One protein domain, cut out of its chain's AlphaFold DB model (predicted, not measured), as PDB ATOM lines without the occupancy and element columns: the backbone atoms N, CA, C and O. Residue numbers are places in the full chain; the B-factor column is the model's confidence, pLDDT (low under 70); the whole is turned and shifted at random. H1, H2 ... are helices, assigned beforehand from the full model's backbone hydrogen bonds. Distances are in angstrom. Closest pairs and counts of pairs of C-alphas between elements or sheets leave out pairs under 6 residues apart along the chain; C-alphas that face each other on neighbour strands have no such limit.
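What this domain is: This is residues 6 to 63 of the 211 residues of an uncharacterized protein of Clostridium baratii str. Sullivan (UniProt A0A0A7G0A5). Three short helices, H1, H2 and H3, pack in a triangle, and the longer H4 slants off beside H2 and H3, away from H1. The printed part has 58 residues, 45 of them in the four named helices, H1, H2, H3 and H4 in chain order, with no named strand; the class is all helix. The whole is compact, radius of gyration of the C-alphas 10.5 A, and spans 32 by 19 by 18 A.

How they stand to each other: Start at H1, residues 6 to 14; with H2, residues 20 to 32, it makes a helical hairpin, C-alphas 9 and 24 closest at 6.5 A. H3, residues 37 to 45, touches H1 at a shallow tilt of 5 degrees, the same way, C-alphas 8 and 41 being 6.6 A apart. H4, residues 49 to 62, only just touches H2, with 3 pairs of C-alphas within 8 A, the closest Leu 30 and Leu 57 at 7.7 A; it touches H3 only at the corner and is apart from H1. In each helix every O i to N i+4 pair is within hydrogen-bond range.

Where its parts are: Find C-alpha 6 at (-3.358, -49.396, 324.045); H1 runs 12.4 A from there, H2 18.2 A, H3 12.0 A, and H4 19.9 A to C-alpha 62 at (8.745, -51.685, 350.380).

The domain as a whole: Follow residues 6 to 63 without a cut, through three tight links; pLDDT is under 70 at residue 34 and residues 58 to 63.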
ATOM      1  N   HIS A   6      -3.831 -49.961 325.302       81.62
ATOM      2  CA  HIS A   6      -3.358 -49.396 324.045       81.62
ATOM      3  C   HIS A   6      -3.286 -47.861 324.099       81.62
ATOM      4  O   HIS A   6      -2.337 -47.284 323.567       81.62
ATOM      5  N   ASP A   7      -4.231 -47.205 324.775       84.31
ATOM      6  CA  ASP A   7      -4.251 -45.747 324.938       84.31
ATOM      7  C   ASP A   7      -3.094 -45.272 325.830       84.31
ATOM      8  O   ASP A   7      -2.360 -44.355 325.459       84.31
ATOM      9  N   LEU A   8      -2.836 -45.977 326.937       84.62
ATOM     10  CA  LEU A   8      -1.717 -45.685 327.846       84.62
ATOM     11  C   LEU A   8      -0.357 -45.825 327.152       84.62
ATOM     12  O   LEU A   8       0.525 -44.974 327.281       84.62
ATOM     13  N   LEU A   9      -0.186 -46.898 326.379       83.56
ATOM     14  CA  LEU A   9       1.036 -47.134 325.613       83.56
ATOM     15  C   LEU A   9       1.209 -46.108 324.488       83.56
ATOM     16  O   LEU A   9       2.331 -45.687 324.195       83.56
ATOM     17  N   TYR A  10       0.111 -45.674 323.870       85.69
ATOM     18  CA  TYR A  10       0.134 -44.626 322.860       85.69
ATOM     19  C   TYR A  10       0.582 -43.279 323.444       85.69
ATOM     20  O   TYR A  10       1.454 -42.624 322.861       85.69
ATOM     21  N   ASP A  11       0.077 -42.892 324.615       83.94
ATOM     22  CA  ASP A  11       0.488 -41.652 325.277       83.94
ATOM     23  C   ASP A  11       1.924 -41.716 325.812       83.94
ATOM     24  O   ASP A  11       2.690 -40.764 325.625       83.94
ATOM     25  N   LEU A  12       2.366 -42.863 326.336       83.69
ATOM     26  CA  LEU A  12       3.777 -43.079 326.675       83.69
ATOM     27  C   LEU A  12       4.684 -42.913 325.440       83.69
ATOM     28  O   LEU A  12       5.769 -42.330 325.523       83.69
ATOM     29  N   LYS A  13       4.243 -43.392 324.270       84.31
ATOM     30  CA  LYS A  13       4.998 -43.281 323.013       84.31
ATOM     31  C   LYS A  13       5.109 -41.831 322.533       84.31
ATOM     32  O   LYS A  13       6.172 -41.441 322.047       84.31
ATOM     33  N   LYS A  14       4.058 -41.015 322.695       85.56
ATOM     34  CA  LYS A  14       4.087 -39.574 322.367       85.56
ATOM     35  C   LYS A  14       5.134 -38.808 323.171       85.56
ATOM     36  O   LYS A  14       5.720 -37.867 322.643       85.56
ATOM     37  N   LYS A  15       5.403 -39.222 324.412       80.06
ATOM     38  CA  LYS A  15       6.389 -38.578 325.293       80.06
ATOM     39  C   LYS A  15       7.852 -38.850 324.909       80.06
ATOM     40  O   LYS A  15       8.747 -38.382 325.602       80.06
ATOM     41  N   GLN A  16       8.109 -39.576 323.811       76.88
ATOM     42  CA  GLN A  16       9.452 -39.869 323.280       76.88
ATOM     43  C   GLN A  16      10.421 -40.422 324.341       76.88
ATOM     44  O   GLN A  16      11.615 -40.117 324.350       76.88
ATOM     45  N   CYS A  17       9.901 -41.248 325.251       71.38
ATOM     46  CA  CYS A  17      10.693 -41.867 326.303       71.38
ATOM     47  C   CYS A  17      11.810 -42.737 325.697       71.38
ATOM     48  O   CYS A  17      11.529 -43.651 324.914       71.38
ATOM     49  N   LYS A  18      13.071 -42.481 326.079       73.81
ATOM     50  CA  LYS A  18      14.237 -43.265 325.621       73.81
ATOM     51  C   LYS A  18      14.122 -44.750 325.979       73.81
ATOM     52  O   LYS A  18      14.542 -45.591 325.192       73.81
ATOM     53  N   ASP A  19      13.461 -45.055 327.095       80.38
ATOM     54  CA  ASP A  19      13.287 -46.411 327.620       80.38
ATOM     55  C   ASP A  19      11.827 -46.883 327.542       80.38
ATOM     56  O   ASP A  19      11.302 -47.510 328.464       80.38
ATOM     57  N   TYR A  20      11.154 -46.607 326.418       81.44
ATOM     58  CA  TYR A  20       9.743 -46.950 326.196       81.44
ATOM     59  C   TYR A  20       9.382 -48.386 326.606       81.44
ATOM     60  O   TYR A  20       8.377 -48.599 327.274       81.44
ATOM     61  N   ARG A  21      10.206 -49.380 326.241       78.00
ATOM     62  CA  ARG A  21       9.941 -50.789 326.586       78.00
ATOM     63  C   ARG A  21       9.925 -51.018 328.094       78.00
ATOM     64  O   ARG A  21       9.053 -51.722 328.579       78.00
ATOM     65  N   LEU A  22      10.865 -50.412 328.818       79.06
ATOM     66  CA  LEU A  22      10.954 -50.544 330.269       79.06
ATOM     67  C   LEU A  22       9.730 -49.921 330.946       79.06
ATOM     68  O   LEU A  22       9.144 -50.528 331.837       79.06
ATOM     69  N   PHE A  23       9.321 -48.728 330.509       82.56
ATOM     70  CA  PHE A  23       8.147 -48.056 331.067       82.56
ATOM     71  C   PHE A  23       6.832 -48.721 330.668       82.56
ATOM     72  O   PHE A  23       5.925 -48.781 331.489       82.56
ATOM     73  N   ALA A  24       6.742 -49.305 329.475       82.56
ATOM     74  CA  ALA A  24       5.602 -50.128 329.091       82.56
ATOM     75  C   ALA A  24       5.447 -51.331 330.035       82.56
ATOM     76  O   ALA A  24       4.352 -51.575 330.529       82.56
ATOM     77  N   THR A  25       6.541 -52.034 330.357       79.62
ATOM     78  CA  THR A  25       6.510 -53.133 331.338       79.62
ATOM     79  C   THR A  25       6.086 -52.650 332.725       79.62
ATOM     80  O   THR A  25       5.319 -53.328 333.395       79.62
ATOM     81  N   LYS A  26       6.543 -51.468 333.150       85.56
ATOM     82  CA  LYS A  26       6.140 -50.859 334.427       85.56
ATOM     83  C   LYS A  26       4.652 -50.511 334.466       85.56
ATOM     84  O   LYS A  26       4.006 -50.796 335.460       85.56
ATOM     85  N   ILE A  27       4.110 -49.939 333.392       85.31
ATOM     86  CA  ILE A  27       2.677 -49.635 333.266       85.31
ATOM     87  C   ILE A  27       1.846 -50.916 333.319       85.31
ATOM     88  O   ILE A  27       0.859 -50.970 334.040       85.31
ATOM     89  N   LEU A  28       2.261 -51.957 332.590       80.94
ATOM     90  CA  LEU A  28       1.592 -53.257 332.637       80.94
ATOM     91  C   LEU A  28       1.607 -53.836 334.052       80.94
ATOM     92  O   LEU A  28       0.577 -54.290 334.527       80.94
ATOM     93  N   PHE A  29       2.740 -53.745 334.745       79.12
ATOM     94  CA  PHE A  29       2.838 -54.179 336.133       79.12
ATOM     95  C   PHE A  29       1.933 -53.365 337.071       79.12
ATOM     96  O   PHE A  29       1.271 -53.944 337.922       79.12
ATOM     97  N   LEU A  30       1.845 -52.040 336.901       80.00
ATOM     98  CA  LEU A  30       0.926 -51.196 337.678       80.00
ATOM     99  C   LEU A  30      -0.543 -51.612 337.469       80.00
ATOM    100  O   LEU A  30      -1.305 -51.674 338.429       80.00
ATOM    101  N   LEU A  31      -0.926 -51.957 336.237       77.50
ATOM    102  CA  LEU A  31      -2.254 -52.507 335.950       77.50
ATOM    103  C   LEU A  31      -2.461 -53.874 336.621       77.50
ATOM    104  O   LEU A  31      -3.512 -54.114 337.206       77.50
ATOM    105  N   GLU A  32      -1.459 -54.759 336.571       71.19
ATOM    106  CA  GLU A  32      -1.505 -56.082 337.214       71.19
ATOM    107  C   GLU A  32      -1.674 -55.992 338.738       71.19
ATOM    108  O   GLU A  32      -2.350 -56.835 339.327       71.19
ATOM    109  N   ILE A  33      -1.098 -54.971 339.380       70.62
ATOM    110  CA  ILE A  33      -1.237 -54.745 340.829       70.62
ATOM    111  C   ILE A  33      -2.461 -53.888 341.198       70.62
ATOM    112  O   ILE A  33      -2.690 -53.633 342.376       70.62
ATOM    113  N   GLY A  34      -3.286 -53.499 340.219       68.00
ATOM    114  CA  GLY A  34      -4.615 -52.928 340.450       68.00
ATOM    115  C   GLY A  34      -4.751 -51.414 340.277       68.00
ATOM    116  O   GLY A  34      -5.819 -50.887 340.584       68.00
ATOM    117  N   TYR A  35      -3.733 -50.713 339.768       79.38
ATOM    118  CA  TYR A  35      -3.911 -49.321 339.342       79.38
ATOM    119  C   TYR A  35      -4.827 -49.267 338.121       79.38
ATOM    120  O   TYR A  35      -4.743 -50.104 337.219       79.38
ATOM    121  N   THR A  36      -5.701 -48.269 338.069       81.50
ATOM    122  CA  THR A  36      -6.589 -48.077 336.926       81.50
ATOM    123  C   THR A  36      -5.866 -47.371 335.782       81.50
ATOM    124  O   THR A  36      -4.840 -46.711 335.959       81.50
ATOM    125  N   GLY A  37      -6.434 -47.455 334.576       78.38
ATOM    126  CA  GLY A  37      -5.944 -46.649 333.461       78.38
ATOM    127  C   GLY A  37      -6.062 -45.141 333.716       78.38
ATOM    128  O   GLY A  37      -5.264 -44.382 333.182       78.38
ATOM    129  N   GLU A  38      -7.005 -44.704 334.554       83.75
ATOM    130  CA  GLU A  38      -7.161 -43.296 334.939       83.75
ATOM    131  C   GLU A  38      -6.011 -42.855 335.856       83.75
ATOM    132  O   GLU A  38      -5.368 -41.849 335.558       83.75
ATOM    133  N   ASP A  39      -5.663 -43.666 336.864       83.31
ATOM    134  CA  ASP A  39      -4.522 -43.407 337.758       83.31
ATOM    135  C   ASP A  39      -3.212 -43.322 336.967       83.31
ATOM    136  O   ASP A  39      -2.413 -42.402 337.132       83.31
ATOM    137  N   ILE A  40      -2.995 -44.270 336.051       86.44
ATOM    138  CA  ILE A  40      -1.773 -44.305 335.241       86.44
ATOM    139  C   ILE A  40      -1.739 -43.135 334.259       86.44
ATOM    140  O   ILE A  40      -0.669 -42.581 334.012       86.44
ATOM    141  N   LEU A  41      -2.879 -42.738 333.690       87.00
ATOM    142  CA  LEU A  41      -2.936 -41.576 332.810       87.00
ATOM    143  C   LEU A  41      -2.635 -40.282 333.579       87.00
ATOM    144  O   LEU A  41      -1.934 -39.418 333.053       87.00
ATOM    145  N   GLU A  42      -3.110 -40.151 334.817       87.81
ATOM    146  CA  GLU A  42      -2.772 -39.032 335.700       87.81
ATOM    147  C   GLU A  42      -1.264 -38.986 335.981       87.81
ATOM    148  O   GLU A  42      -0.636 -37.950 335.754       87.81
ATOM    149  N   MET A  43      -0.656 -40.129 336.324       89.12
ATOM    150  CA  MET A  43       0.800 -40.242 336.486       89.12
ATOM    151  C   MET A  43       1.542 -39.869 335.204       89.12
ATOM    152  O   MET A  43       2.513 -39.122 335.239       89.12
ATOM    153  N   LEU A  44       1.089 -40.368 334.048       88.12
ATOM    154  CA  LEU A  44       1.691 -40.054 332.754       88.12
ATOM    155  C   LEU A  44       1.574 -38.572 332.420       88.12
ATOM    156  O   LEU A  44       2.471 -38.043 331.767       88.12
ATOM    157  N   ASN A  45       0.505 -37.900 332.837       88.31
ATOM    158  CA  ASN A  45       0.289 -36.480 332.588       88.31
ATOM    159  C   ASN A  45       1.116 -35.567 333.493       88.31
ATOM    160  O   ASN A  45       1.244 -34.389 333.163       88.31
ATOM    161  N   SER A  46       1.723 -36.087 334.559       87.06
ATOM    162  CA  SER A  46       2.586 -35.285 335.412       87.06
ATOM    163  C   SER A  46       3.886 -34.879 334.711       87.06
ATOM    164  O   SER A  46       4.411 -35.568 333.823       87.06
ATOM    165  N   ASP A  47       4.421 -33.728 335.123       83.00
ATOM    166  CA  ASP A  47       5.668 -33.177 334.582       83.00
ATOM    167  C   ASP A  47       6.870 -34.091 334.854       83.00
ATOM    168  O   ASP A  47       7.861 -34.051 334.124       83.00
ATOM    169  N   ASN A  48       6.767 -34.951 335.873       86.50
ATOM    170  CA  ASN A  48       7.824 -35.861 336.287       86.50
ATOM    171  C   ASN A  48       7.330 -37.315 336.383       86.50
ATOM    172  O   ASN A  48       7.655 -38.045 337.321       86.50
ATOM    173  N   TYR A  49       6.562 -37.741 335.373       84.62
ATOM    174  CA  TYR A  49       5.904 -39.054 335.317       84.62
ATOM    175  C   TYR A  49       6.835 -40.245 335.579       84.62
ATOM    176  O   TYR A  49       6.404 -41.283 336.072       84.62
ATOM    177  N   ILE A  50       8.124 -40.116 335.245       85.19
ATOM    178  CA  ILE A  50       9.127 -41.153 335.499       85.19
ATOM    179  C   ILE A  50       9.298 -41.383 337.000       85.19
ATOM    180  O   ILE A  50       9.230 -42.526 337.455       85.19
ATOM    181  N   ASP A  51       9.518 -40.307 337.752       84.56
ATOM    182  CA  ASP A  51       9.731 -40.366 339.196       84.56
ATOM    183  C   ASP A  51       8.447 -40.772 339.914       84.56
ATOM    184  O   ASP A  51       8.493 -41.520 340.885       84.56
ATOM    185  N   GLU A  52       7.294 -40.359 339.393       85.25
ATOM    186  CA  GLU A  52       5.989 -40.711 339.944       85.25
ATOM    187  C   GLU A  52       5.678 -42.202 339.778       85.25
ATOM    188  O   GLU A  52       5.426 -42.892 340.766       85.25
ATOM    189  N   ILE A  53       5.838 -42.746 338.566       84.69
ATOM    190  CA  ILE A  53       5.727 -44.190 338.311       84.69
ATOM    191  C   ILE A  53       6.721 -44.965 339.185       84.69
ATOM    192  O   ILE A  53       6.361 -45.973 339.789       84.69
ATOM    193  N   ASN A  54       7.972 -44.509 339.282       83.94
ATOM    194  CA  ASN A  54       8.979 -45.179 340.106       83.94
ATOM    195  C   ASN A  54       8.629 -45.143 341.593       83.94
ATOM    196  O   ASN A  54       8.794 -46.158 342.259       83.94
ATOM    197  N   LYS A  55       8.104 -44.028 342.106       84.25
ATOM    198  CA  LYS A  55       7.668 -43.895 343.496       84.25
ATOM    199  C   LYS A  55       6.566 -44.894 343.827       84.25
ATOM    200  O   LYS A  55       6.658 -45.560 344.852       84.25
ATOM    201  N   HIS A  56       5.567 -45.042 342.958       76.19
ATOM    202  CA  HIS A  56       4.528 -46.054 343.141       76.19
ATOM    203  C   HIS A  56       5.117 -47.470 343.111       76.19
ATOM    204  O   HIS A  56       4.824 -48.266 343.992       76.19
ATOM    205  N   LEU A  57       6.053 -47.762 342.207       75.69
ATOM    206  CA  LEU A  57       6.749 -49.056 342.182       75.69
ATOM    207  C   LEU A  57       7.672 -49.301 343.392       75.69
ATOM    208  O   LEU A  57       7.931 -50.451 343.733       75.69
ATOM    209  N   GLU A  58       8.231 -48.256 344.001       68.75
ATOM    210  CA  GLU A  58       9.109 -48.348 345.175       68.75
ATOM    211  C   GLU A  58       8.324 -48.486 346.478       68.75
ATOM    212  O   GLU A  58       8.721 -49.285 347.327       68.75
ATOM    213  N   ILE A  59       7.191 -47.787 346.604       58.59
ATOM    214  CA  ILE A  59       6.204 -48.023 347.666       58.59
ATOM    215  C   ILE A  59       5.798 -49.500 347.629       58.59
ATOM    216  O   ILE A  59       5.926 -50.187 348.635       58.59
ATOM    217  N   GLU A  60       5.481 -50.018 346.443       51.53
ATOM    218  CA  GLU A  60       5.094 -51.415 346.197       51.53
ATOM    219  C   GLU A  60       6.244 -52.433 346.317       51.53
ATOM    220  O   GLU A  60       6.013 -53.636 346.362       51.53
ATOM    221  N   LYS A  61       7.507 -51.988 346.361       52.19
ATOM    222  CA  LYS A  61       8.653 -52.848 346.710       52.19
ATOM    223  C   LYS A  61       8.935 -52.864 348.210       52.19
ATOM    224  O   LYS A  61       9.564 -53.807 348.686       52.19
ATOM    225  N   GLN A  62       8.548 -51.813 348.934       42.94
ATOM    226  CA  GLN A  62       8.745 -51.685 350.380       42.94
ATOM    227  C   GLN A  62       7.576 -52.257 351.184       42.94
ATOM    228  O   GLN A  62       7.795 -52.821 352.254       42.94
ATOM    229  N   SER A  63       6.355 -52.177 350.665       43.25
ATOM    230  CA  SER A  63       5.288 -53.095 351.036       43.25
ATOM    231  C   SER A  63       5.402 -54.307 350.129       43.25
ATOM    232  O   SER A  63       5.255 -54.155 348.928       43.25
TER     233      SER A  63